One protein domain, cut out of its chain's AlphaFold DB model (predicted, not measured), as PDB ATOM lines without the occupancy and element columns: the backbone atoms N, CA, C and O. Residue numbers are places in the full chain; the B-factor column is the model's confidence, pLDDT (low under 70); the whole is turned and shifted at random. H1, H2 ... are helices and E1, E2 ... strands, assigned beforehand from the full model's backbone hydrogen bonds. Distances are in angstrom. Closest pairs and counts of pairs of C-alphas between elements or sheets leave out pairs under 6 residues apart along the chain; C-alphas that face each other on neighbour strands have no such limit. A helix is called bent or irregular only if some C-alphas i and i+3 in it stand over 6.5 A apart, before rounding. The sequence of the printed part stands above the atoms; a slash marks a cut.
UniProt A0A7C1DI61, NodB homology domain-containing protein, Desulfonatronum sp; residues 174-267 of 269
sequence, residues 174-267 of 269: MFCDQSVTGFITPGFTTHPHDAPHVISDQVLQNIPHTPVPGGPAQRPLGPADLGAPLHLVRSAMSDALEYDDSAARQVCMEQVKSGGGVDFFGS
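This is residues 174 to 267 of the 269 residues of the protein "NodB homology domain-containing protein" of Desulfonatronum sp (UniProt A0A7C1DI61). Two small two-stranded sheets, the bent E1 paired with E4 and the hairpin E2 and E3, come together near Met 174 and His 197, while H1 passes the first residue of E4 and leads to short H2 at one end. The loop of the hairpin, residues 201 to 216, reaches to the opposite end. Look for 94 printed residues, with under half in named elements, in the order E1 E2 E3 E4 H1 H2; both sheets are antiparallel and the class is mixed, helices and strands. The whole is compact, with a radius of gyration of the C-alphas of 13.9 A and spans of 43 by 30 by 25 A.

Find C-alpha 174 at (-49.665, -37.961, 57.477), where E1, residues 174 to 183, begins; it spans 15.1 A and bends by 114 degrees at residue 177. Next come E2, residues 197 to 200, 9.1 A, and E3, residues 217 to 220, 10.5 A. E4, residues 229 to 235, spans 17.8 A. H1, residues 246 to 258, runs 18.2 A; H2, residues 261 to 265, spans 7.8 A and ends at C-alpha 265, (-44.739, -43.311, 33.066).

Between E1 and E4, at 143 degrees, find N 174 and O 234 within hydrogen-bond range at 2.9 A. In the hairpin of E2 and E3, N 200 and O 217 are 2.8 A apart. The closest C-alphas of E4 and H1, Pro 229 and Arg 249, are 6.0 A apart. H1 and H2 are close but not clearly touching; their closest C-alphas, Val 256 and Phe 264, are 6.1 A apart. E1 and H1 are apart. Every O i to N i+4 pair is within range in H1; H2 has 0 of 1, but 2 of 2 O i to N i+3 pairs.

The farthest C-alphas, Pro 213 and Ser 267, are 44.7 A apart. The printed part has no cut. The links E1 to E2 and E2 to E3 are long. Confidence is under 70 at residues 200 to 217 and at residue 267.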
ATOM      1  N   MET A 174     -50.934 -38.664  57.646       90.19
ATOM      2  CA  MET A 174     -49.665 -37.961  57.477       90.19
ATOM      3  C   MET A 174     -48.571 -38.973  57.169       90.19
ATOM      4  O   MET A 174     -48.649 -40.132  57.601       90.19
ATOM      5  N   PHE A 175     -47.554 -38.547  56.431       92.06
ATOM      6  CA  PHE A 175     -46.330 -39.323  56.316       92.06
ATOM      7  C   PHE A 175     -45.625 -39.356  57.673       92.06
ATOM      8  O   PHE A 175     -45.675 -38.389  58.428       92.06
ATOM      9  N   CYS A 176     -45.017 -40.488  58.020       91.62
ATOM     10  CA  CYS A 176     -44.419 -40.679  59.344       91.62
ATOM     11  C   CYS A 176     -43.013 -41.280  59.339       91.62
ATOM     12  O   CYS A 176     -42.439 -41.511  60.402       91.62
ATOM     13  N   ASP A 177     -42.475 -41.560  58.157       92.31
ATOM     14  CA  ASP A 177     -41.141 -42.106  57.969       92.31
ATOM     15  C   ASP A 177     -40.619 -41.727  56.580       92.31
ATOM     16  O   ASP A 177     -41.400 -41.561  55.649       92.31
ATOM     17  N   GLN A 178     -39.299 -41.627  56.433       92.38
ATOM     18  CA  GLN A 178     -38.645 -41.261  55.172       92.38
ATOM     19  C   GLN A 178     -38.739 -42.336  54.076       92.38
ATOM     20  O   GLN A 178     -38.493 -42.043  52.906       92.38
ATOM     21  N   SER A 179     -39.100 -43.579  54.412       92.19
ATOM     22  CA  SER A 179     -39.185 -44.679  53.447       92.19
ATOM     23  C   SER A 179     -40.201 -44.383  52.349       92.19
ATOM     24  O   SER A 179     -41.394 -44.237  52.620       92.19
ATOM     25  N   VAL A 180     -39.730 -44.340  51.103       93.88
ATOM     26  CA  VAL A 180     -40.579 -44.192  49.916       93.88
ATOM     27  C   VAL A 180     -41.268 -45.525  49.633       93.88
ATOM     28  O   VAL A 180     -40.617 -46.548  49.429       93.88
ATOM     29  N   THR A 181     -42.596 -45.514  49.631       93.12
ATOM     30  CA  THR A 181     -43.453 -46.679  49.370       93.12
ATOM     31  C   THR A 181     -44.008 -46.685  47.947       93.12
ATOM     32  O   THR A 181     -44.464 -47.721  47.470       93.12
ATOM     33  N   GLY A 182     -43.948 -45.548  47.252       92.94
ATOM     34  CA  GLY A 182     -44.393 -45.408  45.873       92.94
ATOM     35  C   GLY A 182     -44.362 -43.958  45.408       92.94
ATOM     36  O   GLY A 182     -43.771 -43.099  46.054       92.94
ATOM     37  N   PHE A 183     -45.028 -43.690  44.290       94.06
ATOM     38  CA  PHE A 183     -45.212 -42.351  43.738       94.06
ATOM     39  C   PHE A 183     -46.650 -42.192  43.255       94.06
ATOM     40  O   PHE A 183     -47.311 -43.177  42.916       94.06
ATOM     41  N   ILE A 184     -47.126 -40.953  43.185       93.62
ATOM     42  CA  ILE A 184     -48.397 -40.648  42.530       93.62
ATOM     43  C   ILE A 184     -48.223 -40.830  41.024       93.62
ATOM     44  O   ILE A 184     -47.412 -40.159  40.387       93.62
ATOM     45  N   THR A 185     -49.001 -41.751  40.467       93.62
ATOM     46  CA  THR A 185     -49.050 -42.079  39.038       93.62
ATOM     47  C   THR A 185     -50.419 -41.694  38.459       93.62
ATOM     48  O   THR A 185     -51.339 -41.399  39.224       93.62
ATOM     49  N   PRO A 186     -50.620 -41.715  37.126       91.19
ATOM     50  CA  PRO A 186     -51.899 -41.322  36.522       91.19
ATOM     51  C   PRO A 186     -53.107 -42.154  36.987       91.19
ATOM     52  O   PRO A 186     -54.236 -41.679  36.949       91.19
ATOM     53  N   GLY A 187     -52.876 -43.391  37.444       86.06
ATOM     54  CA  GLY A 187     -53.910 -44.269  38.005       86.06
ATOM     55  C   GLY A 187     -54.139 -44.101  39.510       86.06
ATOM     56  O   GLY A 187     -54.896 -44.876  40.095       86.06
ATOM     57  N   PHE A 188     -53.472 -43.143  40.160       87.06
ATOM     58  CA  PHE A 188     -53.589 -42.941  41.599       87.06
ATOM     59  C   PHE A 188     -54.995 -42.462  41.964       87.06
ATOM     60  O   PHE A 188     -55.412 -41.348  41.647       87.06
ATOM     61  N   THR A 189     -55.717 -43.321  42.673       79.62
ATOM     62  CA  THR A 189     -57.008 -43.023  43.283       79.62
ATOM     63  C   THR A 189     -56.925 -43.401  44.750       79.62
ATOM     64  O   THR A 189     -56.262 -44.372  45.114       79.62
ATOM     65  N   THR A 190     -57.552 -42.610  45.613       79.12
ATOM     66  CA  THR A 190     -57.507 -42.848  47.053       79.12
ATOM     67  C   THR A 190     -58.830 -42.468  47.690       79.12
ATOM     68  O   THR A 190     -59.515 -41.547  47.237       79.12
ATOM     69  N   HIS A 191     -59.204 -43.203  48.733       79.25
ATOM     70  CA  HIS A 191     -60.346 -42.843  49.552       79.25
ATOM     71  C   HIS A 191     -60.037 -41.534  50.302       79.25
ATOM     72  O   HIS A 191     -58.892 -41.333  50.715       79.25
ATOM     73  N   PRO A 192     -61.020 -40.653  50.569       74.19
ATOM     74  CA  PRO A 192     -60.777 -39.415  51.313       74.19
ATOM     75  C   PRO A 192     -60.080 -39.601  52.673       74.19
ATOM     76  O   PRO A 192     -59.405 -38.692  53.145       74.19
ATOM     77  N   HIS A 193     -60.230 -40.754  53.334       79.69
ATOM     78  CA  HIS A 193     -59.530 -41.060  54.598       79.69
ATOM     79  C   HIS A 193     -58.118 -41.635  54.425       79.69
ATOM     80  O   HIS A 193     -57.389 -41.737  55.410       79.69
ATOM     81  N   ASP A 194     -57.734 -42.006  53.205       82.62
ATOM     82  CA  ASP A 194     -56.448 -42.636  52.904       82.62
ATOM     83  C   ASP A 194     -55.475 -41.683  52.210       82.62
ATOM     84  O   ASP A 194     -54.270 -41.934  52.221       82.62
ATOM     85  N   ALA A 195     -55.966 -40.569  51.658       83.19
ATOM     86  CA  ALA A 195     -55.128 -39.513  51.107       83.19
ATOM     87  C   ALA A 195     -54.233 -38.900  52.206       83.19
ATOM     88  O   ALA A 195     -54.755 -38.290  53.147       83.19
ATOM     89  N   PRO A 196     -52.894 -39.026  52.121       86.50
ATOM     90  CA  PRO A 196     -52.005 -38.301  53.015       86.50
ATOM     91  C   PRO A 196     -52.120 -36.804  52.761       86.50
ATOM     92  O   PRO A 196     -52.092 -36.345  51.618       86.50
ATOM     93  N   HIS A 197     -52.258 -36.047  53.841       87.81
ATOM     94  CA  HIS A 197     -52.144 -34.605  53.802       87.81
ATOM     95  C   HIS A 197     -50.671 -34.225  53.894       87.81
ATOM     96  O   HIS A 197     -49.915 -34.816  54.664       87.81
ATOM     97  N   VAL A 198     -50.285 -33.230  53.104       85.12
ATOM     98  CA  VAL A 198     -48.953 -32.628  53.132       85.12
ATOM     99  C   VAL A 198     -49.058 -31.150  53.455       85.12
ATOM    100  O   VAL A 198     -50.086 -30.512  53.188       85.12
ATOM    101  N   ILE A 199     -47.973 -30.607  53.997       77.62
ATOM    102  CA  ILE A 199     -47.828 -29.171  54.180       77.62
ATOM    103  C   ILE A 199     -47.709 -28.512  52.798       77.62
ATOM    104  O   ILE A 199     -46.960 -28.951  51.918       77.62
ATOM    105  N   SER A 200     -48.510 -27.472  52.602       66.75
ATOM    106  CA  SER A 200     -48.552 -26.649  51.405       66.75
ATOM    107  C   SER A 200     -47.974 -25.271  51.710       66.75
ATOM    108  O   SER A 200     -48.507 -24.545  52.550       66.75
ATOM    109  N   ASP A 201     -46.938 -24.882  50.964       56.88
ATOM    110  CA  ASP A 201     -46.390 -23.515  50.971       56.88
ATOM    111  C   ASP A 201     -47.346 -22.507  50.314       56.88
ATOM    112  O   ASP A 201     -47.242 -21.295  50.510       56.88
ATOM    113  N   GLN A 202     -48.310 -22.996  49.528       48.59
ATOM    114  CA  GLN A 202     -49.391 -22.162  49.026       48.59
ATOM    115  C   GLN A 202     -50.350 -21.873  50.178       48.59
ATOM    116  O   GLN A 202     -51.006 -22.786  50.689       48.59
ATOM    117  N   VAL A 203     -50.467 -20.592  50.548       43.81
ATOM    118  CA  VAL A 203     -51.658 -20.080  51.232       43.81
ATOM    119  C   VAL A 203     -52.835 -20.525  50.375       43.81
ATOM    120  O   VAL A 203     -52.958 -20.074  49.236       43.81
ATOM    121  N   LEU A 204     -53.649 -21.452  50.881       42.75
ATOM    122  CA  LEU A 204     -54.843 -21.930  50.193       42.75
ATOM    123  C   LEU A 204     -55.852 -20.780  50.112       42.75
ATOM    124  O   LEU A 204     -56.794 -20.684  50.892       42.75
ATOM    125  N   GLN A 205     -55.642 -19.867  49.169       37.16
ATOM    126  CA  GLN A 205     -56.670 -18.947  48.732       37.16
ATOM    127  C   GLN A 205     -57.666 -19.799  47.943       37.16
ATOM    128  O   GLN A 205     -57.351 -20.276  46.856       37.16
ATOM    129  N   ASN A 206     -58.848 -20.000  48.532       36.62
ATOM    130  CA  ASN A 206     -60.025 -20.673  47.964       36.62
ATOM    131  C   ASN A 206     -60.225 -22.172  48.269       36.62
ATOM    132  O   ASN A 206     -60.868 -22.856  47.477       36.62
ATOM    133  N   ILE A 207     -59.814 -22.675  49.442       40.53
ATOM    134  CA  ILE A 207     -60.589 -23.766  50.068       40.53
ATOM    135  C   ILE A 207     -61.579 -23.121  51.048       40.53
ATOM    136  O   ILE A 207     -61.131 -22.514  52.027       40.53
ATOM    137  N   PRO A 208     -62.906 -23.195  50.805       34.78
ATOM    138  CA  PRO A 208     -63.896 -22.729  51.766       34.78
ATOM    139  C   PRO A 208     -63.635 -23.417  53.109       34.78
ATOM    140  O   PRO A 208     -63.571 -24.640  53.173       34.78
ATOM    141  N   HIS A 209     -63.460 -22.620  54.165       42.81
ATOM    142  CA  HIS A 209     -63.177 -23.067  55.534       42.81
ATOM    143  C   HIS A 209     -61.745 -23.584  55.776       42.81
ATOM    144  O   HIS A 209     -61.541 -24.702  56.226       42.81
ATOM    145  N   THR A 210     -60.734 -22.732  55.588       42.41
ATOM    146  CA  THR A 210     -59.534 -22.733  56.450       42.41
ATOM    147  C   THR A 210     -59.286 -21.299  56.911       42.41
ATOM    148  O   THR A 210     -59.193 -20.383  56.099       42.41
ATOM    149  N   PRO A 211     -59.294 -21.076  58.230       48.53
ATOM    150  CA  PRO A 211     -58.005 -20.955  58.889       48.53
ATOM    151  C   PRO A 211     -58.007 -21.660  60.246       48.53
ATOM    152  O   PRO A 211     -58.739 -21.274  61.154       48.53
ATOM    153  N   VAL A 212     -57.113 -22.633  60.427       44.69
ATOM    154  CA  VAL A 212     -56.504 -22.802  61.751       44.69
ATOM    155  C   VAL A 212     -55.619 -21.563  61.926       44.69
ATOM    156  O   VAL A 212     -54.699 -21.386  61.123       44.69
ATOM    157  N   PRO A 213     -55.896 -20.650  62.874       39.84
ATOM    158  CA  PRO A 213     -55.099 -19.438  63.006       39.84
ATOM    159  C   PRO A 213     -53.636 -19.800  63.302       39.84
ATOM    160  O   PRO A 213     -53.336 -20.351  64.358       39.84
ATOM    161  N   GLY A 214     -52.731 -19.497  62.364       46.91
ATOM    162  CA  GLY A 214     -51.277 -19.538  62.570       46.91
ATOM    163  C   GLY A 214     -50.530 -20.824  62.186       46.91
ATOM    164  O   GLY A 214     -49.328 -20.879  62.426       46.91
ATOM    165  N   GLY A 215     -51.184 -21.833  61.596       52.38
ATOM    166  CA  GLY A 215     -50.520 -23.050  61.093       52.38
ATOM    167  C   GLY A 215     -50.317 -23.046  59.569       52.38
ATOM    168  O   GLY A 215     -51.074 -22.371  58.867       52.38
ATOM    169  N   PRO A 216     -49.326 -23.784  59.031       58.66
ATOM    170  CA  PRO A 216     -49.178 -23.933  57.590       58.66
ATOM    171  C   PRO A 216     -50.367 -24.716  57.014       58.66
ATOM    172  O   PRO A 216     -50.929 -25.601  57.664       58.66
ATOM    173  N   ALA A 217     -50.784 -24.364  55.800       68.06
ATOM    174  CA  ALA A 217     -51.947 -24.970  55.172       68.06
ATOM    175  C   ALA A 217     -51.671 -26.449  54.854       68.06
ATOM    176  O   ALA A 217     -50.641 -26.775  54.271       68.06
ATOM    177  N   GLN A 218     -52.591 -27.343  55.213       75.50
ATOM    178  CA  GLN A 218     -52.519 -28.759  54.852       75.50
ATOM    179  C   GLN A 218     -53.537 -29.066  53.759       75.50
ATOM    180  O   GLN A 218     -54.667 -28.578  53.793       75.50
ATOM    181  N   ARG A 219     -53.157 -29.911  52.803       83.88
ATOM    182  CA  ARG A 219     -54.079 -30.423  51.782       83.88
ATOM    183  C   ARG A 219     -53.810 -31.895  51.492       83.88
ATOM    184  O   ARG A 219     -52.656 -32.311  51.608       83.88
ATOM    185  N   PRO A 220     -54.826 -32.671  51.083       87.38
ATOM    186  CA  PRO A 220     -54.603 -34.025  50.605       87.38
ATOM    187  C   PRO A 220     -53.756 -34.005  49.329       87.38
ATOM    188  O   PRO A 220     -53.905 -33.122  48.476       87.38
ATOM    189  N   LEU A 221     -52.884 -35.000  49.199       88.69
ATOM    190  CA  LEU A 221     -52.288 -35.344  47.918       88.69
ATOM    191  C   LEU A 221     -53.334 -35.994  47.008       88.69
ATOM    192  O   LEU A 221     -54.165 -36.788  47.458       88.69
ATOM    193  N   GLY A 222     -53.278 -35.675  45.718       88.25
ATOM    194  CA  GLY A 222     -54.217 -36.193  44.730       88.25
ATOM    195  C   GLY A 222     -53.627 -36.299  43.325       88.25
ATOM    196  O   GLY A 222     -52.428 -36.115  43.138       88.25
ATOM    197  N   PRO A 223     -54.460 -36.566  42.305       85.81
ATOM    198  CA  PRO A 223     -54.002 -36.754  40.922       85.81
ATOM    199  C   PRO A 223     -53.220 -35.569  40.330       85.81
ATOM    200  O   PRO A 223     -52.448 -35.748  39.393       85.81
ATOM    201  N   ALA A 224     -53.400 -34.361  40.876       87.00
ATOM    202  CA  ALA A 224     -52.648 -33.169  40.481       87.00
ATOM    203  C   ALA A 224     -51.175 -33.190  40.937       87.00
ATOM    204  O   ALA A 224     -50.362 -32.429  40.418       87.00
ATOM    205  N   ASP A 225     -50.821 -34.068  41.877       91.31
ATOM    206  CA  ASP A 225     -49.487 -34.197  42.468       91.31
ATOM    207  C   ASP A 225     -48.653 -35.284  41.782       91.31
ATOM    208  O   ASP A 225     -47.921 -36.037  42.424       91.31
ATOM    209  N   LEU A 226     -48.798 -35.404  40.462       93.94
ATOM    210  CA  LEU A 226     -48.144 -36.436  39.667       93.94
ATOM    211  C   LEU A 226     -46.622 -36.440  39.898       93.94
ATOM    212  O   LEU A 226     -45.960 -35.410  39.782       93.94
ATOM    213  N   GLY A 227     -46.068 -37.610  40.223       94.31
ATOM    214  CA  GLY A 227     -44.652 -37.767  40.557       94.31
ATOM    215  C   GLY A 227     -44.283 -37.471  42.010       94.31
ATOM    216  O   GLY A 227     -43.128 -37.673  42.372       94.31
ATOM    217  N   ALA A 228     -45.214 -37.035  42.865       94.81
ATOM    218  CA  ALA A 228     -44.921 -36.867  44.286       94.81
ATOM    219  C   ALA A 228     -44.607 -38.227  44.943       94.81
ATOM    220  O   ALA A 228     -45.346 -39.195  44.712       94.81
ATOM    221  N   PRO A 229     -43.544 -38.324  45.765       94.94
ATOM    222  CA  PRO A 229     -43.246 -39.533  46.515       94.94
ATOM    223  C   PRO A 229     -44.324 -39.784  47.570       94.94
ATOM    224  O   PRO A 229     -44.784 -38.878  48.268       94.94
ATOM    225  N   LEU A 230     -44.715 -41.045  47.687       93.12
ATOM    226  CA  LEU A 230     -45.526 -41.556  48.777       93.12
ATOM    227  C   LEU A 230     -44.590 -42.177  49.804       93.12
ATOM    228  O   LEU A 230     -43.710 -42.966  49.456       93.12
ATOM    229  N   HIS A 231     -44.806 -41.844  51.069       92.94
ATOM    230  CA  HIS A 231     -44.076 -42.423  52.187       92.94
ATOM    231  C   HIS A 231     -44.988 -43.300  53.047       92.94
ATOM    232  O   HIS A 231     -46.184 -43.444  52.775       92.94
ATOM    233  N   LEU A 232     -44.438 -43.916  54.096       91.69
ATOM    234  CA  LEU A 232     -45.252 -44.624  55.080       91.69
ATOM    235  C   LEU A 232     -46.252 -43.653  55.723       91.69
ATOM    236  O   LEU A 232     -45.860 -42.605  56.233       91.69
ATOM    237  N   VAL A 233     -47.536 -44.017  55.719       90.25
ATOM    238  CA  VAL A 233     -48.618 -43.184  56.262       90.25
ATOM    239  C   VAL A 233     -49.136 -43.715  57.593       90.25
ATOM    240  O   VAL A 233     -49.326 -44.918  57.783       90.25
ATOM    241  N   ARG A 234     -49.447 -42.805  58.516       90.94
ATOM    242  CA  ARG A 234     -50.230 -43.086  59.729       90.94
ATOM    243  C   ARG A 234     -51.306 -42.021  59.915       90.94
ATOM    244  O   ARG A 234     -51.302 -40.996  59.245       90.94
ATOM    245  N   SER A 235     -52.275 -42.288  60.789       89.69
ATOM    246  CA  SER A 235     -53.262 -41.267  61.164       89.69
ATOM    247  C   SER A 235     -52.556 -40.083  61.826       89.69
ATOM    248  O   SER A 235     -51.686 -40.299  62.675       89.69
ATOM    249  N   ALA A 236     -52.965 -38.856  61.501       86.81
ATOM    250  CA  ALA A 236     -52.509 -37.652  62.199       86.81
ATOM    251  C   ALA A 236     -52.921 -37.634  63.685       86.81
ATOM    252  O   ALA A 236     -52.360 -36.895  64.483       86.81
ATOM    253  N   MET A 237     -53.873 -38.487  64.073       86.81
ATOM    254  CA  MET A 237     -54.292 -38.695  65.464       86.81
ATOM    255  C   MET A 237     -53.495 -39.797  66.179       86.81
ATOM    256  O   MET A 237     -53.815 -40.157  67.310       86.81
ATOM    257  N   SER A 238     -52.512 -40.403  65.509       88.44
ATOM    258  CA  SER A 238     -51.669 -41.435  66.114       88.44
ATOM    259  C   SER A 238     -50.500 -40.836  66.899       88.44
ATOM    260  O   SER A 238     -50.253 -39.638  66.878       88.44
ATOM    261  N   ASP A 239     -49.736 -41.697  67.567       86.38
ATOM    262  CA  ASP A 239     -48.492 -41.359  68.268       86.38
ATOM    263  C   ASP A 239     -47.277 -41.174  67.331       86.38
ATOM    264  O   ASP A 239     -46.138 -41.057  67.793       86.38
ATOM    265  N   ALA A 240     -47.496 -41.208  66.014       87.69
ATOM    266  CA  ALA A 240     -46.451 -41.006  65.022       87.69
ATOM    267  C   ALA A 240     -45.975 -39.549  64.997       87.69
ATOM    268  O   ALA A 240     -46.750 -38.631  65.247       87.69
ATOM    269  N   LEU A 241     -44.704 -39.338  64.653       87.00
ATOM    270  CA  LEU A 241     -44.230 -38.012  64.266       87.00
ATOM    271  C   LEU A 241     -44.492 -37.818  62.777       87.00
ATOM    272  O   LEU A 241     -44.340 -38.767  62.008       87.00
ATOM    273  N   GLU A 242     -44.888 -36.609  62.400       87.88
ATOM    274  CA  GLU A 242     -45.001 -36.220  61.000       87.88
ATOM    275  C   GLU A 242     -43.608 -36.187  60.357       87.88
ATOM    276  O   GLU A 242     -42.638 -35.708  60.950       87.88
ATOM    277  N   TYR A 243     -43.525 -36.719  59.146       89.38
ATOM    278  CA  TYR A 243     -42.394 -36.587  58.243       89.38
ATOM    279  C   TYR A 243     -42.867 -35.788  57.033       89.38
ATOM    280  O   TYR A 243     -43.845 -36.170  56.403       89.38
ATOM    281  N   ASP A 244     -42.180 -34.709  56.678       86.75
ATOM    282  CA  ASP A 244     -42.438 -34.000  55.428       86.75
ATOM    283  C   ASP A 244     -41.117 -33.554  54.803       86.75
ATOM    284  O   ASP A 244     -40.323 -32.864  55.441       86.75
ATOM    285  N   ASP A 245     -40.896 -33.953  53.552       89.62
ATOM    286  CA  ASP A 245     -39.791 -33.477  52.719       89.62
ATOM    287  C   ASP A 245     -40.374 -32.772  51.491       89.62
ATOM    288  O   ASP A 245     -40.548 -33.346  50.408       89.62
ATOM    289  N   SER A 246     -40.768 -31.514  51.701       88.31
ATOM    290  CA  SER A 246     -41.389 -30.683  50.671       88.31
ATOM    291  C   SER A 246     -40.446 -30.393  49.506       88.31
ATOM    292  O   SER A 246     -40.893 -30.382  48.358       88.31
ATOM    293  N   ALA A 247     -39.148 -30.241  49.777       89.75
ATOM    294  CA  ALA A 247     -38.133 -29.995  48.761       89.75
ATOM    295  C   ALA A 247     -37.955 -31.211  47.840       89.75
ATOM    296  O   ALA A 247     -38.048 -31.070  46.620       89.75
ATOM    297  N   ALA A 248     -37.771 -32.415  48.397       91.50
ATOM    298  CA  ALA A 248     -37.665 -33.628  47.588       91.50
ATOM    299  C   ALA A 248     -38.949 -33.888  46.791       91.50
ATOM    300  O   ALA A 248     -38.883 -34.216  45.604       91.50
ATOM    301  N   ARG A 249     -40.123 -33.669  47.404       93.12
ATOM    302  CA  ARG A 249     -41.416 -33.775  46.714       93.12
ATOM    303  C   ARG A 249     -41.489 -32.856  45.494       93.12
ATOM    304  O   ARG A 249     -41.866 -33.327  44.423       93.12
ATOM    305  N   GLN A 250     -41.118 -31.582  45.638       92.06
ATOM    306  CA  GLN A 250     -41.124 -30.615  44.534       92.06
ATOM    307  C   GLN A 250     -40.182 -31.042  43.402       92.06
ATOM    308  O   GLN A 250     -40.608 -31.080  42.249       92.06
ATOM    309  N   VAL A 251     -38.956 -31.462  43.728       94.88
ATOM    310  CA  VAL A 251     -37.978 -31.938  42.733       94.88
ATOM    311  C   VAL A 251     -38.508 -33.144  41.952       94.88
ATOM    312  O   VAL A 251     -38.402 -33.181  40.727       94.88
ATOM    313  N   CYS A 252     -39.119 -34.126  42.623       95.19
ATOM    314  CA  CYS A 252     -39.703 -35.288  41.948       95.19
ATOM    315  C   CYS A 252     -40.851 -34.895  41.006       95.19
ATOM    316  O   CYS A 252     -40.900 -35.352  39.862       95.19
ATOM    317  N   MET A 253     -41.754 -34.021  41.460       94.62
ATOM    318  CA  MET A 253     -42.871 -33.530  40.647       94.62
ATOM    319  C   MET A 253     -42.383 -32.735  39.426       94.62
ATOM    320  O   MET A 253     -42.902 -32.908  38.323       94.62
ATOM    321  N   GLU A 254     -41.362 -31.891  39.588       95.25
ATOM    322  CA  GLU A 254     -40.746 -31.138  38.491       95.25
ATOM    323  C   GLU A 254     -40.055 -32.051  37.479       95.25
ATOM    324  O   GLU A 254     -40.212 -31.853  36.273       95.25
ATOM    325  N   GLN A 255     -39.359 -33.091  37.947       95.75
ATOM    326  CA  GLN A 255     -38.732 -34.079  37.077       95.75
ATOM    327  C   GLN A 255     -39.771 -34.765  36.186       95.75
ATOM    328  O   GLN A 255     -39.612 -34.791  34.965       95.75
ATOM    329  N   VAL A 256     -40.869 -35.250  36.773       95.31
ATOM    330  CA  VAL A 256     -41.966 -35.884  36.025       95.31
ATOM    331  C   VAL A 256     -42.614 -34.898  35.056       95.31
ATOM    332  O   VAL A 256     -42.834 -35.226  33.891       95.31
ATOM    333  N   LYS A 257     -42.855 -33.657  35.491       94.38
ATOM    334  CA  LYS A 257     -43.410 -32.600  34.637       94.38
ATOM    335  C   LYS A 257     -42.505 -32.290  33.440       94.38
ATOM    336  O   LYS A 257     -43.007 -32.165  32.326       94.38
ATOM    337  N   SER A 258     -41.193 -32.181  33.650       94.88
ATOM    338  CA  SER A 258     -40.217 -31.906  32.585       94.88
ATOM    339  C   SER A 258     -40.066 -33.073  31.602       94.88
ATOM    340  O   SER A 258     -39.810 -32.854  30.422       94.88
ATOM    341  N   GLY A 259     -40.294 -34.304  32.070       92.62
ATOM    342  CA  GLY A 259     -40.242 -35.530  31.277       92.62
ATOM    343  C   GLY A 259     -41.539 -35.900  30.548       92.62
ATOM    344  O   GLY A 259     -41.696 -37.059  30.179       92.62
ATOM    345  N   GLY A 260     -42.478 -34.964  30.359       92.50
ATOM    346  CA  GLY A 260     -43.734 -35.212  29.633       92.50
ATOM    347  C   GLY A 260     -44.945 -35.538  30.516       92.50
ATOM    348  O   GLY A 260     -46.005 -35.895  30.006       92.50
ATOM    349  N   GLY A 261     -44.832 -35.400  31.839       91.88
ATOM    350  CA  GLY A 261     -45.949 -35.567  32.767       91.88
ATOM    351  C   GLY A 261     -46.469 -37.003  32.788       91.88
ATOM    352  O   GLY A 261     -45.823 -37.891  33.331       91.88
ATOM    353  N   VAL A 262     -47.648 -37.241  32.212       90.88
ATOM    354  CA  VAL A 262     -48.238 -38.590  32.121       90.88
ATOM    355  C   VAL A 262     -47.356 -39.522  31.282       90.88
ATOM    356  O   VAL A 262     -47.153 -40.674  31.665       90.88
ATOM    357  N   ASP A 263     -46.767 -39.010  30.198       91.69
ATOM    358  CA  ASP A 263     -45.947 -39.795  29.264       91.69
ATOM    359  C   ASP A 263     -44.636 -40.296  29.897       91.69
ATOM    360  O   ASP A 263     -44.079 -41.314  29.471       91.69
ATOM    361  N   PHE A 264     -44.193 -39.649  30.984       91.06
ATOM    362  CA  PHE A 264     -43.051 -40.084  31.793       91.06
ATOM    363  C   PHE A 264     -43.207 -41.536  32.272       91.06
ATOM    364  O   PHE A 264     -42.233 -42.279  32.333       91.06
ATOM    365  N   PHE A 265     -44.439 -41.966  32.565       87.81
ATOM    366  CA  PHE A 265     -44.739 -43.311  33.066       87.81
ATOM    367  C   PHE A 265     -45.011 -44.339  31.959       87.81
ATOM    368  O   PHE A 265     -45.056 -45.534  32.239       87.81
ATOM    369  N   GLY A 266     -45.220 -43.894  30.715       80.75
ATOM    370  CA  GLY A 266     -45.422 -44.766  29.551       80.75
ATOM    371  C   GLY A 266     -44.125 -45.120  28.819       80.75
ATOM    372  O   GLY A 266     -44.094 -46.056  28.018       80.75
ATOM    373  N   SER A 267     -43.047 -44.391  29.109       62.31
ATOM    374  CA  SER A 267     -41.724 -44.619  28.537       62.31
ATOM    375  C   SER A 267     -41.111 -45.868  29.172       62.31
ATOM    376  O   SER A 267     -40.519 -45.813  30.246       62.31
TER     377      SER A 267